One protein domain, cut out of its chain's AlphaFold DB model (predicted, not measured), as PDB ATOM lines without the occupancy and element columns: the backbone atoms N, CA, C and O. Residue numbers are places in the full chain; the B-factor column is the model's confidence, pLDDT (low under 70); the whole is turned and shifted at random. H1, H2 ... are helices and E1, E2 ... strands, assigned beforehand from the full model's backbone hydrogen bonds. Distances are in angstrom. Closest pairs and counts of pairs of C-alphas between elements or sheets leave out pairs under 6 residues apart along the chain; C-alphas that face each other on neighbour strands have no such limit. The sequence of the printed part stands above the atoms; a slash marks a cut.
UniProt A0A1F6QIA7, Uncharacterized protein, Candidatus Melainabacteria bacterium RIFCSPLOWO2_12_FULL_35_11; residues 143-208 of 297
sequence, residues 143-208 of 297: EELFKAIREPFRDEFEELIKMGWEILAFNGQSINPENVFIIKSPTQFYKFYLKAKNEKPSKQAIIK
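Overview. This is residues 143 to 208 of the 297 residues of an uncharacterized protein of Candidatus Melainabacteria bacterium RIFCSPLOWO2_12_FULL_35_11 (UniProt A0A1F6QIA7). A small sheet of three short parallel strands, in the order E1, E3, E2, is covered on one face by two helices: H3 runs along E2, and H1 sits by the strands' last residues. H2 stands beside H3, off the sheet, and the link from E1 to E2 loops out on the side away from H2 and H3. The printed part has 66 residues, with three named helices and three named strands in the order H1, H2, E1, E2, H3, E3; the class is mixed, helices and strands. It is compact, with a radius of gyration of the C-alphas of 11.0 A and spans of 28 by 26 by 18 A.

Along the chain. Look first for the sheet: E1 is residues 167 to 169, E3 residues 204 to 207 and E2 residues 180 to 183. Find C-alpha 204 at (149.983, 142.276, 117.990); from there E3 runs 9.8 A to C-alpha 207. H3, residues 186 to 196, is 15.0 A long. H1, residues 143 to 150, begins at C-alpha (151.391, 141.883, 133.748) and runs 10.4 A; H2, residues 154 to 162, runs 12.4 A.

Arrangement. Inner strand E3 is parallel to E1, with N 168 and O 205 2.9 A apart, and to E2, with N 181 and O 204 2.8 A apart. H1 and H3 lie on the same face, making two layers, helices on one face of a sheet. H3 is at a height of 9.3 A over the sheet; E2, H3 and E3 form a strand-helix-strand unit, parallel strands joined through a helix, with a right-handed crossover. H2 and H3 only just touch, with 3 pairs of C-alphas within 8 A, the closest those of Glu 156 and Tyr 193 at 6.8 A. In H1, H2 and H3 every O i to N i+4 pair is within hydrogen-bond range.

Size, cuts and confidence. The C-alphas of Gly 172 and Asn 198 are the two farthest apart, 29.4 A. The printed part has no cut, no link is long, and no printed residue is under 70 in pLDDT.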
ATOM      1  N   GLU A 143     151.968 143.212 133.513       95.19
ATOM      2  CA  GLU A 143     151.391 141.883 133.748       95.19
ATOM      3  C   GLU A 143     150.149 141.945 134.653       95.19
ATOM      4  O   GLU A 143     149.143 141.279 134.406       95.19
ATOM      5  N   GLU A 144     150.182 142.770 135.703       95.88
ATOM      6  CA  GLU A 144     149.007 142.997 136.549       95.88
ATOM      7  C   GLU A 144     147.886 143.697 135.776       95.88
ATOM      8  O   GLU A 144     146.722 143.319 135.925       95.88
ATOM      9  N   LEU A 145     148.217 144.673 134.921       96.75
ATOM     10  CA  LEU A 145     147.238 145.315 134.044       96.75
ATOM     11  C   LEU A 145     146.640 144.310 133.051       96.75
ATOM     12  O   LEU A 145     145.423 144.288 132.876       96.75
ATOM     13  N   PHE A 146     147.464 143.453 132.443       97.12
ATOM     14  CA  PHE A 146     147.009 142.393 131.544       97.12
ATOM     15  C   PHE A 146     145.997 141.479 132.235       97.12
ATOM     16  O   PHE A 146     144.893 141.283 131.724       97.12
ATOM     17  N   LYS A 147     146.324 140.976 133.432       96.50
ATOM     18  CA  LYS A 147     145.418 140.122 134.218       96.50
ATOM     19  C   LYS A 147     144.124 140.844 134.573       96.50
ATOM     20  O   LYS A 147     143.047 140.270 134.431       96.50
ATOM     21  N   ALA A 148     144.225 142.099 135.006       96.12
ATOM     22  CA  ALA A 148     143.072 142.895 135.395       96.12
ATOM     23  C   ALA A 148     142.138 143.212 134.218       96.12
ATOM     24  O   ALA A 148     140.925 143.227 134.401       96.12
ATOM     25  N   ILE A 149     142.676 143.434 133.015       97.56
ATOM     26  CA  ILE A 149     141.873 143.598 131.798       97.56
ATOM     27  C   ILE A 149     141.271 142.253 131.381       97.56
ATOM     28  O   ILE A 149     140.083 142.185 131.096       97.56
ATOM     29  N   ARG A 150     142.041 141.162 131.385       96.50
ATOM     30  CA  ARG A 150     141.546 139.842 130.962       96.50
ATOM     31  C   ARG A 150     140.352 139.351 131.780       96.50
ATOM     32  O   ARG A 150     139.474 138.693 131.237       96.50
ATOM     33  N   GLU A 151     140.310 139.659 133.069       93.12
ATOM     34  CA  GLU A 151     139.314 139.139 134.008       93.12
ATOM     35  C   GLU A 151     137.843 139.441 133.621       93.12
ATOM     36  O   GLU A 151     137.072 138.487 133.467       93.12
ATOM     37  N   PRO A 152     137.428 140.701 133.375       94.38
ATOM     38  CA  PRO A 152     136.077 141.007 132.906       94.38
ATOM     39  C   PRO A 152     135.848 140.677 131.425       94.38
ATOM     40  O   PRO A 152     134.695 140.663 130.990       94.38
ATOM     41  N   PHE A 153     136.906 140.425 130.647       96.75
ATOM     42  CA  PHE A 153     136.845 140.210 129.197       96.75
ATOM     43  C   PHE A 153     137.273 138.800 128.750       96.75
ATOM     44  O   PHE A 153     137.802 138.634 127.654       96.75
ATOM     45  N   ARG A 154     137.100 137.774 129.596       94.50
ATOM     46  CA  ARG A 154     137.570 136.405 129.300       94.50
ATOM     47  C   ARG A 154     137.073 135.890 127.948       94.50
ATOM     48  O   ARG A 154     137.893 135.445 127.148       94.50
ATOM     49  N   ASP A 155     135.781 136.045 127.678       94.38
ATOM     50  CA  ASP A 155     135.153 135.578 126.439       94.38
ATOM     51  C   ASP A 155     135.703 136.322 125.213       94.38
ATOM     52  O   ASP A 155     136.022 135.708 124.197       94.38
ATOM     53  N   GLU A 156     135.897 137.641 125.320       97.00
ATOM     54  CA  GLU A 156     136.477 138.448 124.245       97.00
ATOM     55  C   GLU A 156     137.943 138.096 123.969       97.00
ATOM     56  O   GLU A 156     138.358 138.063 122.811       97.00
ATOM     57  N   PHE A 157     138.736 137.810 125.007       97.00
ATOM     58  CA  PHE A 157     140.102 137.308 124.833       97.00
ATOM     59  C   PHE A 157     140.105 135.963 124.105       97.00
ATOM     60  O   PHE A 157     140.879 135.780 123.169       97.00
ATOM     61  N   GLU A 158     139.253 135.024 124.521       96.25
ATOM     62  CA  GLU A 158     139.170 133.702 123.899       96.25
ATOM     63  C   GLU A 158     138.730 133.770 122.437       96.25
ATOM     64  O   GLU A 158     139.292 133.064 121.599       96.25
ATOM     65  N   GLU A 159     137.757 134.623 122.114       96.81
ATOM     66  CA  GLU A 159     137.319 134.850 120.737       96.81
ATOM     67  C   GLU A 159     138.472 135.376 119.873       96.81
ATOM     68  O   GLU A 159     138.768 134.801 118.828       96.81
ATOM     69  N   LEU A 160     139.181 136.410 120.334       96.62
ATOM     70  CA  LEU A 160     140.305 136.987 119.594       96.62
ATOM     71  C   LEU A 160     141.449 135.985 119.393       96.62
ATOM     72  O   LEU A 160     141.988 135.893 118.290       96.62
ATOM     73  N   ILE A 161     141.787 135.196 120.417       95.44
ATOM     74  CA  ILE A 161     142.816 134.150 120.315       95.44
ATOM     75  C   ILE A 161     142.407 133.093 119.281       95.44
ATOM     76  O   ILE A 161     143.221 132.718 118.440       95.44
ATOM     77  N   LYS A 162     141.140 132.649 119.280       96.00
ATOM     78  CA  LYS A 162     140.616 131.705 118.270       96.00
ATOM     79  C   LYS A 162     140.672 132.277 116.852       96.00
ATOM     80  O   LYS A 162     140.838 131.525 115.898       96.00
ATOM     81  N   MET A 163     140.558 133.596 116.716       95.12
ATOM     82  CA  MET A 163     140.709 134.303 115.444       95.12
ATOM     83  C   MET A 163     142.172 134.494 115.016       95.12
ATOM     84  O   MET A 163     142.401 134.935 113.894       95.12
ATOM     85  N   GLY A 164     143.150 134.164 115.869       94.56
ATOM     86  CA  GLY A 164     144.583 134.286 115.587       94.56
ATOM     87  C   GLY A 164     145.228 135.591 116.065       94.56
ATOM     88  O   GLY A 164     146.348 135.894 115.666       94.56
ATOM     89  N   TRP A 165     144.544 136.387 116.892       95.06
ATOM     90  CA  TRP A 165     145.152 137.568 117.503       95.06
ATOM     91  C   TRP A 165     146.098 137.187 118.640       95.06
ATOM     92  O   TRP A 165     145.737 136.445 119.555       95.06
ATOM     93  N   GLU A 166     147.286 137.785 118.635       93.25
ATOM     94  CA  GLU A 166     148.223 137.721 119.753       93.25
ATOM     95  C   GLU A 166     148.000 138.911 120.691       93.25
ATOM     96  O   GLU A 166     148.124 140.070 120.283       93.25
ATOM     97  N   ILE A 167     147.673 138.623 121.952       94.62
ATOM     98  CA  ILE A 167     147.437 139.627 122.996       94.62
ATOM     99  C   ILE A 167     148.416 139.366 124.137       94.62
ATOM    100  O   ILE A 167     148.348 138.321 124.781       94.62
ATOM    101  N   LEU A 168     149.320 140.310 124.389       93.75
ATOM    102  CA  LEU A 168     150.477 140.117 125.264       93.75
ATOM    103  C   LEU A 168     150.597 141.247 126.288       93.75
ATOM    104  O   LEU A 168     150.282 142.399 125.993       93.75
ATOM    105  N   ALA A 169     151.093 140.937 127.485       93.56
ATOM    106  CA  ALA A 169     151.609 141.959 128.389       93.56
ATOM    107  C   ALA A 169     152.949 142.485 127.857       93.56
ATOM    108  O   ALA A 169     153.746 141.729 127.297       93.56
ATOM    109  N   PHE A 170     153.217 143.778 128.033       92.19
ATOM    110  CA  PHE A 170     154.520 144.331 127.687       92.19
ATOM    111  C   PHE A 170     155.622 143.710 128.556       92.19
ATOM    112  O   PHE A 170     155.514 143.653 129.777       92.19
ATOM    113  N   ASN A 171     156.697 143.257 127.914       87.62
ATOM    114  CA  ASN A 171     157.799 142.529 128.550       87.62
ATOM    115  C   ASN A 171     159.147 143.279 128.469       87.62
ATOM    116  O   ASN A 171     160.197 142.684 128.696       87.62
ATOM    117  N   GLY A 172     159.138 144.569 128.110       82.50
ATOM    118  CA  GLY A 172     160.349 145.392 128.006       82.50
ATOM    119  C   GLY A 172     161.092 145.315 126.666       82.50
ATOM    120  O   GLY A 172     162.059 146.052 126.480       82.50
ATOM    121  N   GLN A 173     160.656 144.476 125.722       80.81
ATOM    122  CA  GLN A 173     161.277 144.384 124.397       80.81
ATOM    123  C   GLN A 173     160.972 145.613 123.524       80.81
ATOM    124  O   GLN A 173     159.999 146.336 123.746       80.81
ATOM    125  N   SER A 174     161.812 145.868 122.514       81.56
ATOM    126  CA  SER A 174     161.558 146.946 121.551       81.56
ATOM    127  C   SER A 174     160.279 146.661 120.763       81.56
ATOM    128  O   SER A 174     160.084 145.559 120.255       81.56
ATOM    129  N   ILE A 175     159.414 147.666 120.659       79.88
ATOM    130  CA  ILE A 175     158.151 147.597 119.926       79.88
ATOM    131  C   ILE A 175     158.306 148.410 118.648       79.88
ATOM    132  O   ILE A 175     158.648 149.588 118.725       79.88
ATOM    133  N   ASN A 176     157.962 147.828 117.496       80.88
ATOM    134  CA  ASN A 176     157.671 148.621 116.305       80.88
ATOM    135  C   ASN A 176     156.229 149.163 116.407       80.88
ATOM    136  O   ASN A 176     155.289 148.368 116.303       80.88
ATOM    137  N   PRO A 177     156.023 150.483 116.600       76.75
ATOM    138  CA  PRO A 177     154.692 151.055 116.804       76.75
ATOM    139  C   PRO A 177     153.750 150.846 115.615       76.75
ATOM    140  O   PRO A 177     152.536 150.829 115.795       76.75
ATOM    141  N   GLU A 178     154.288 150.662 114.407       81.69
ATOM    142  CA  GLU A 178     153.480 150.456 113.203       81.69
ATOM    143  C   GLU A 178     152.803 149.080 113.178       81.69
ATOM    144  O   GLU A 178     151.764 148.925 112.534       81.69
ATOM    145  N   ASN A 179     153.320 148.110 113.939       83.31
ATOM    146  CA  ASN A 179     152.878 146.712 113.923       83.31
ATOM    147  C   ASN A 179     152.152 146.276 115.200       83.31
ATOM    148  O   ASN A 179     151.890 145.084 115.373       83.31
ATOM    149  N   VAL A 180     151.808 147.211 116.091       90.44
ATOM    150  CA  VAL A 180     151.125 146.880 117.346       90.44
ATOM    151  C   VAL A 180     149.953 147.802 117.662       90.44
ATOM    152  O   VAL A 180     149.938 148.982 117.316       90.44
ATOM    153  N   PHE A 181     148.986 147.270 118.399       93.19
ATOM    154  CA  PHE A 181     147.963 148.035 119.095       93.19
ATOM    155  C   PHE A 181     148.338 148.130 120.571       93.19
ATOM    156  O   PHE A 181     148.412 147.115 121.257       93.19
ATOM    157  N   ILE A 182     148.566 149.343 121.078       93.94
ATOM    158  CA  ILE A 182     148.849 149.552 122.503       93.94
ATOM    159  C   ILE A 182     147.534 149.747 123.256       93.94
ATOM    160  O   ILE A 182     146.792 150.692 122.989       93.94
ATOM    161  N   ILE A 183     147.280 148.878 124.230       95.81
ATOM    162  CA  ILE A 183     146.089 148.874 125.077       95.81
ATOM    163  C   ILE A 183     146.500 149.241 126.503       95.81
ATOM    164  O   ILE A 183     147.332 148.584 127.120       95.81
ATOM    165  N   LYS A 184     145.901 150.303 127.041       95.31
ATOM    166  CA  LYS A 184     146.275 150.893 128.338       95.31
ATOM    167  C   LYS A 184     145.169 150.787 129.381       95.31
ATOM    168  O   LYS A 184     145.383 151.140 130.536       95.31
ATOM    169  N   SER A 185     143.973 150.358 128.986       95.94
ATOM    170  CA  SER A 185     142.802 150.316 129.862       95.94
ATOM    171  C   SER A 185     141.756 149.298 129.405       95.94
ATOM    172  O   SER A 185     141.705 148.963 128.218       95.94
ATOM    173  N   PRO A 186     140.861 148.871 130.317       97.38
ATOM    174  CA  PRO A 186     139.655 148.112 129.980       97.38
ATOM    175  C   PRO A 186     138.839 148.732 128.835       97.38
ATOM    176  O   PRO A 186     138.411 148.032 127.920       97.38
ATOM    177  N   THR A 187     138.676 150.061 128.844       97.50
ATOM    178  CA  THR A 187     137.956 150.795 127.794       97.50
ATOM    179  C   THR A 187     138.601 150.604 126.423       97.50
ATOM    180  O   THR A 187     137.914 150.333 125.438       97.50
ATOM    181  N   GLN A 188     139.928 150.744 126.346       97.38
ATOM    182  CA  GLN A 188     140.665 150.581 125.093       97.38
ATOM    183  C   GLN A 188     140.656 149.135 124.612       97.38
ATOM    184  O   GLN A 188     140.526 148.914 123.412       97.38
ATOM    185  N   PHE A 189     140.735 148.166 125.530       97.81
ATOM    186  CA  PHE A 189     140.639 146.755 125.177       97.81
ATOM    187  C   PHE A 189     139.309 146.445 124.488       97.81
ATOM    188  O   PHE A 189     139.304 145.865 123.407       97.81
ATOM    189  N   TYR A 190     138.184 146.875 125.064       97.50
ATOM    190  CA  TYR A 190     136.880 146.569 124.475       97.50
ATOM    191  C   TYR A 190     136.676 147.257 123.118       97.50
ATOM    192  O   TYR A 190     136.186 146.641 122.175       97.50
ATOM    193  N   LYS A 191     137.138 148.508 122.969       96.38
ATOM    194  CA  LYS A 191     137.145 149.201 121.667       96.38
ATOM    195  C   LYS A 191     138.006 148.471 120.634       96.38
ATOM    196  O   LYS A 191     137.600 148.355 119.480       96.38
ATOM    197  N   PHE A 192     139.173 147.972 121.045       96.69
ATOM    198  CA  PHE A 192     140.018 147.133 120.199       96.69
ATOM    199  C   PHE A 192     139.283 145.856 119.787       96.69
ATOM    200  O   PHE A 192     139.201 145.590 118.596       96.69
ATOM    201  N   TYR A 193     138.680 145.131 120.732       97.25
ATOM    202  CA  TYR A 193     137.908 143.918 120.461       97.25
ATOM    203  C   TYR A 193     136.816 144.145 119.405       97.25
ATOM    204  O   TYR A 193     136.787 143.440 118.399       97.25
ATOM    205  N   LEU A 194     135.971 145.171 119.568       95.88
ATOM    206  CA  LEU A 194     134.885 145.466 118.622       95.88
ATOM    207  C   LEU A 194     135.388 145.713 117.191       95.88
ATOM    208  O   LEU A 194     134.738 145.309 116.226       95.88
ATOM    209  N   LYS A 195     136.552 146.352 117.050       94.88
ATOM    210  CA  LYS A 195     137.205 146.576 115.756       94.88
ATOM    211  C   LYS A 195     137.832 145.285 115.213       94.88
ATOM    212  O   LYS A 195     137.575 144.908 114.073       94.88
ATOM    213  N   ALA A 196     138.602 144.594 116.048       94.50
ATOM    214  CA  ALA A 196     139.380 143.407 115.707       94.50
ATOM    215  C   ALA A 196     138.523 142.223 115.231       94.50
ATOM    216  O   ALA A 196     138.987 141.428 114.417       94.50
ATOM    217  N   LYS A 197     137.254 142.134 115.661       92.75
ATOM    218  CA  LYS A 197     136.286 141.138 115.159       92.75
ATOM    219  C   LYS A 197     136.062 141.187 113.645       92.75
ATOM    220  O   LYS A 197     135.650 140.193 113.059       92.75
ATOM    221  N   ASN A 198     136.299 142.338 113.019       92.12
ATOM    222  CA  ASN A 198     136.064 142.555 111.592       92.12
ATOM    223  C   ASN A 198     137.373 142.700 110.798       92.12
ATOM    224  O   ASN A 198     137.348 143.079 109.628       92.12
ATOM    225  N   GLU A 199     138.520 142.414 111.420       90.88
ATOM    226  CA  GLU A 199     139.846 142.580 110.827       90.88
ATOM    227  C   GLU A 199     140.633 141.267 110.851       90.88
ATOM    228  O   GLU A 199     140.459 140.422 111.728       90.88
ATOM    229  N   LYS A 200     141.537 141.094 109.879       87.56
ATOM    230  CA  LYS A 200     142.488 139.979 109.896       87.56
ATOM    231  C   LYS A 200     143.635 140.300 110.864       87.56
ATOM    232  O   LYS A 200     144.203 141.395 110.746       87.56
ATOM    233  N   PRO A 201     144.030 139.367 111.751       88.31
ATOM    234  CA  PRO A 201     145.195 139.556 112.605       88.31
ATOM    235  C   PRO A 201     146.435 139.805 111.746       88.31
ATOM    236  O   PRO A 201     146.869 138.957 110.971       88.31
ATOM    237  N   SER A 202     146.970 141.013 111.851       83.38
ATOM    238  CA  SER A 202     148.170 141.461 111.130       83.38
ATOM    239  C   SER A 202     149.148 142.200 112.043       83.38
ATOM    240  O   SER A 202     150.243 142.562 111.625       83.38
ATOM    241  N   LYS A 203     148.740 142.431 113.295       87.06
ATOM    242  CA  LYS A 203     149.447 143.188 114.327       87.06
ATOM    243  C   LYS A 203     149.216 142.526 115.678       87.06
ATOM    244  O   LYS A 203     148.181 141.893 115.883       87.06
ATOM    245  N   GLN A 204     150.141 142.731 116.607       88.56
ATOM    246  CA  GLN A 204     149.983 142.276 117.990       88.56
ATOM    247  C   GLN A 204     149.212 143.309 118.813       88.56
ATOM    248  O   GLN A 204     149.346 144.514 118.595       88.56
ATOM    249  N   ALA A 205     148.441 142.862 119.799       93.62
ATOM    250  CA  ALA A 205     147.888 143.723 120.833       93.62
ATOM    251  C   ALA A 205     148.770 143.648 122.084       93.62
ATOM    252  O   ALA A 205     148.936 142.584 122.675       93.62
ATOM    253  N   ILE A 206     149.333 144.779 122.501       95.00
ATOM    254  CA  ILE A 206     150.220 144.863 123.663       95.00
ATOM    255  C   ILE A 206     149.538 145.664 124.763       95.00
ATOM    256  O   ILE A 206     149.219 146.842 124.589       95.00
ATOM    257  N   ILE A 207     149.363 145.033 125.920       95.44
ATOM    258  CA  ILE A 207     148.881 145.679 127.134       95.44
ATOM    259  C   ILE A 207     150.060 146.322 127.855       95.44
ATOM    260  O   ILE A 207     151.021 145.645 128.219       95.44
ATOM    261  N   LYS A 208     149.981 147.640 128.043       93.81
ATOM    262  CA  LYS A 208     151.058 148.439 128.628       93.81
ATOM    263  C   LYS A 208     150.504 149.601 129.446       93.81
ATOM    264  O   LYS A 208     149.663 150.359 128.963       93.81
TER     265      LYS A 208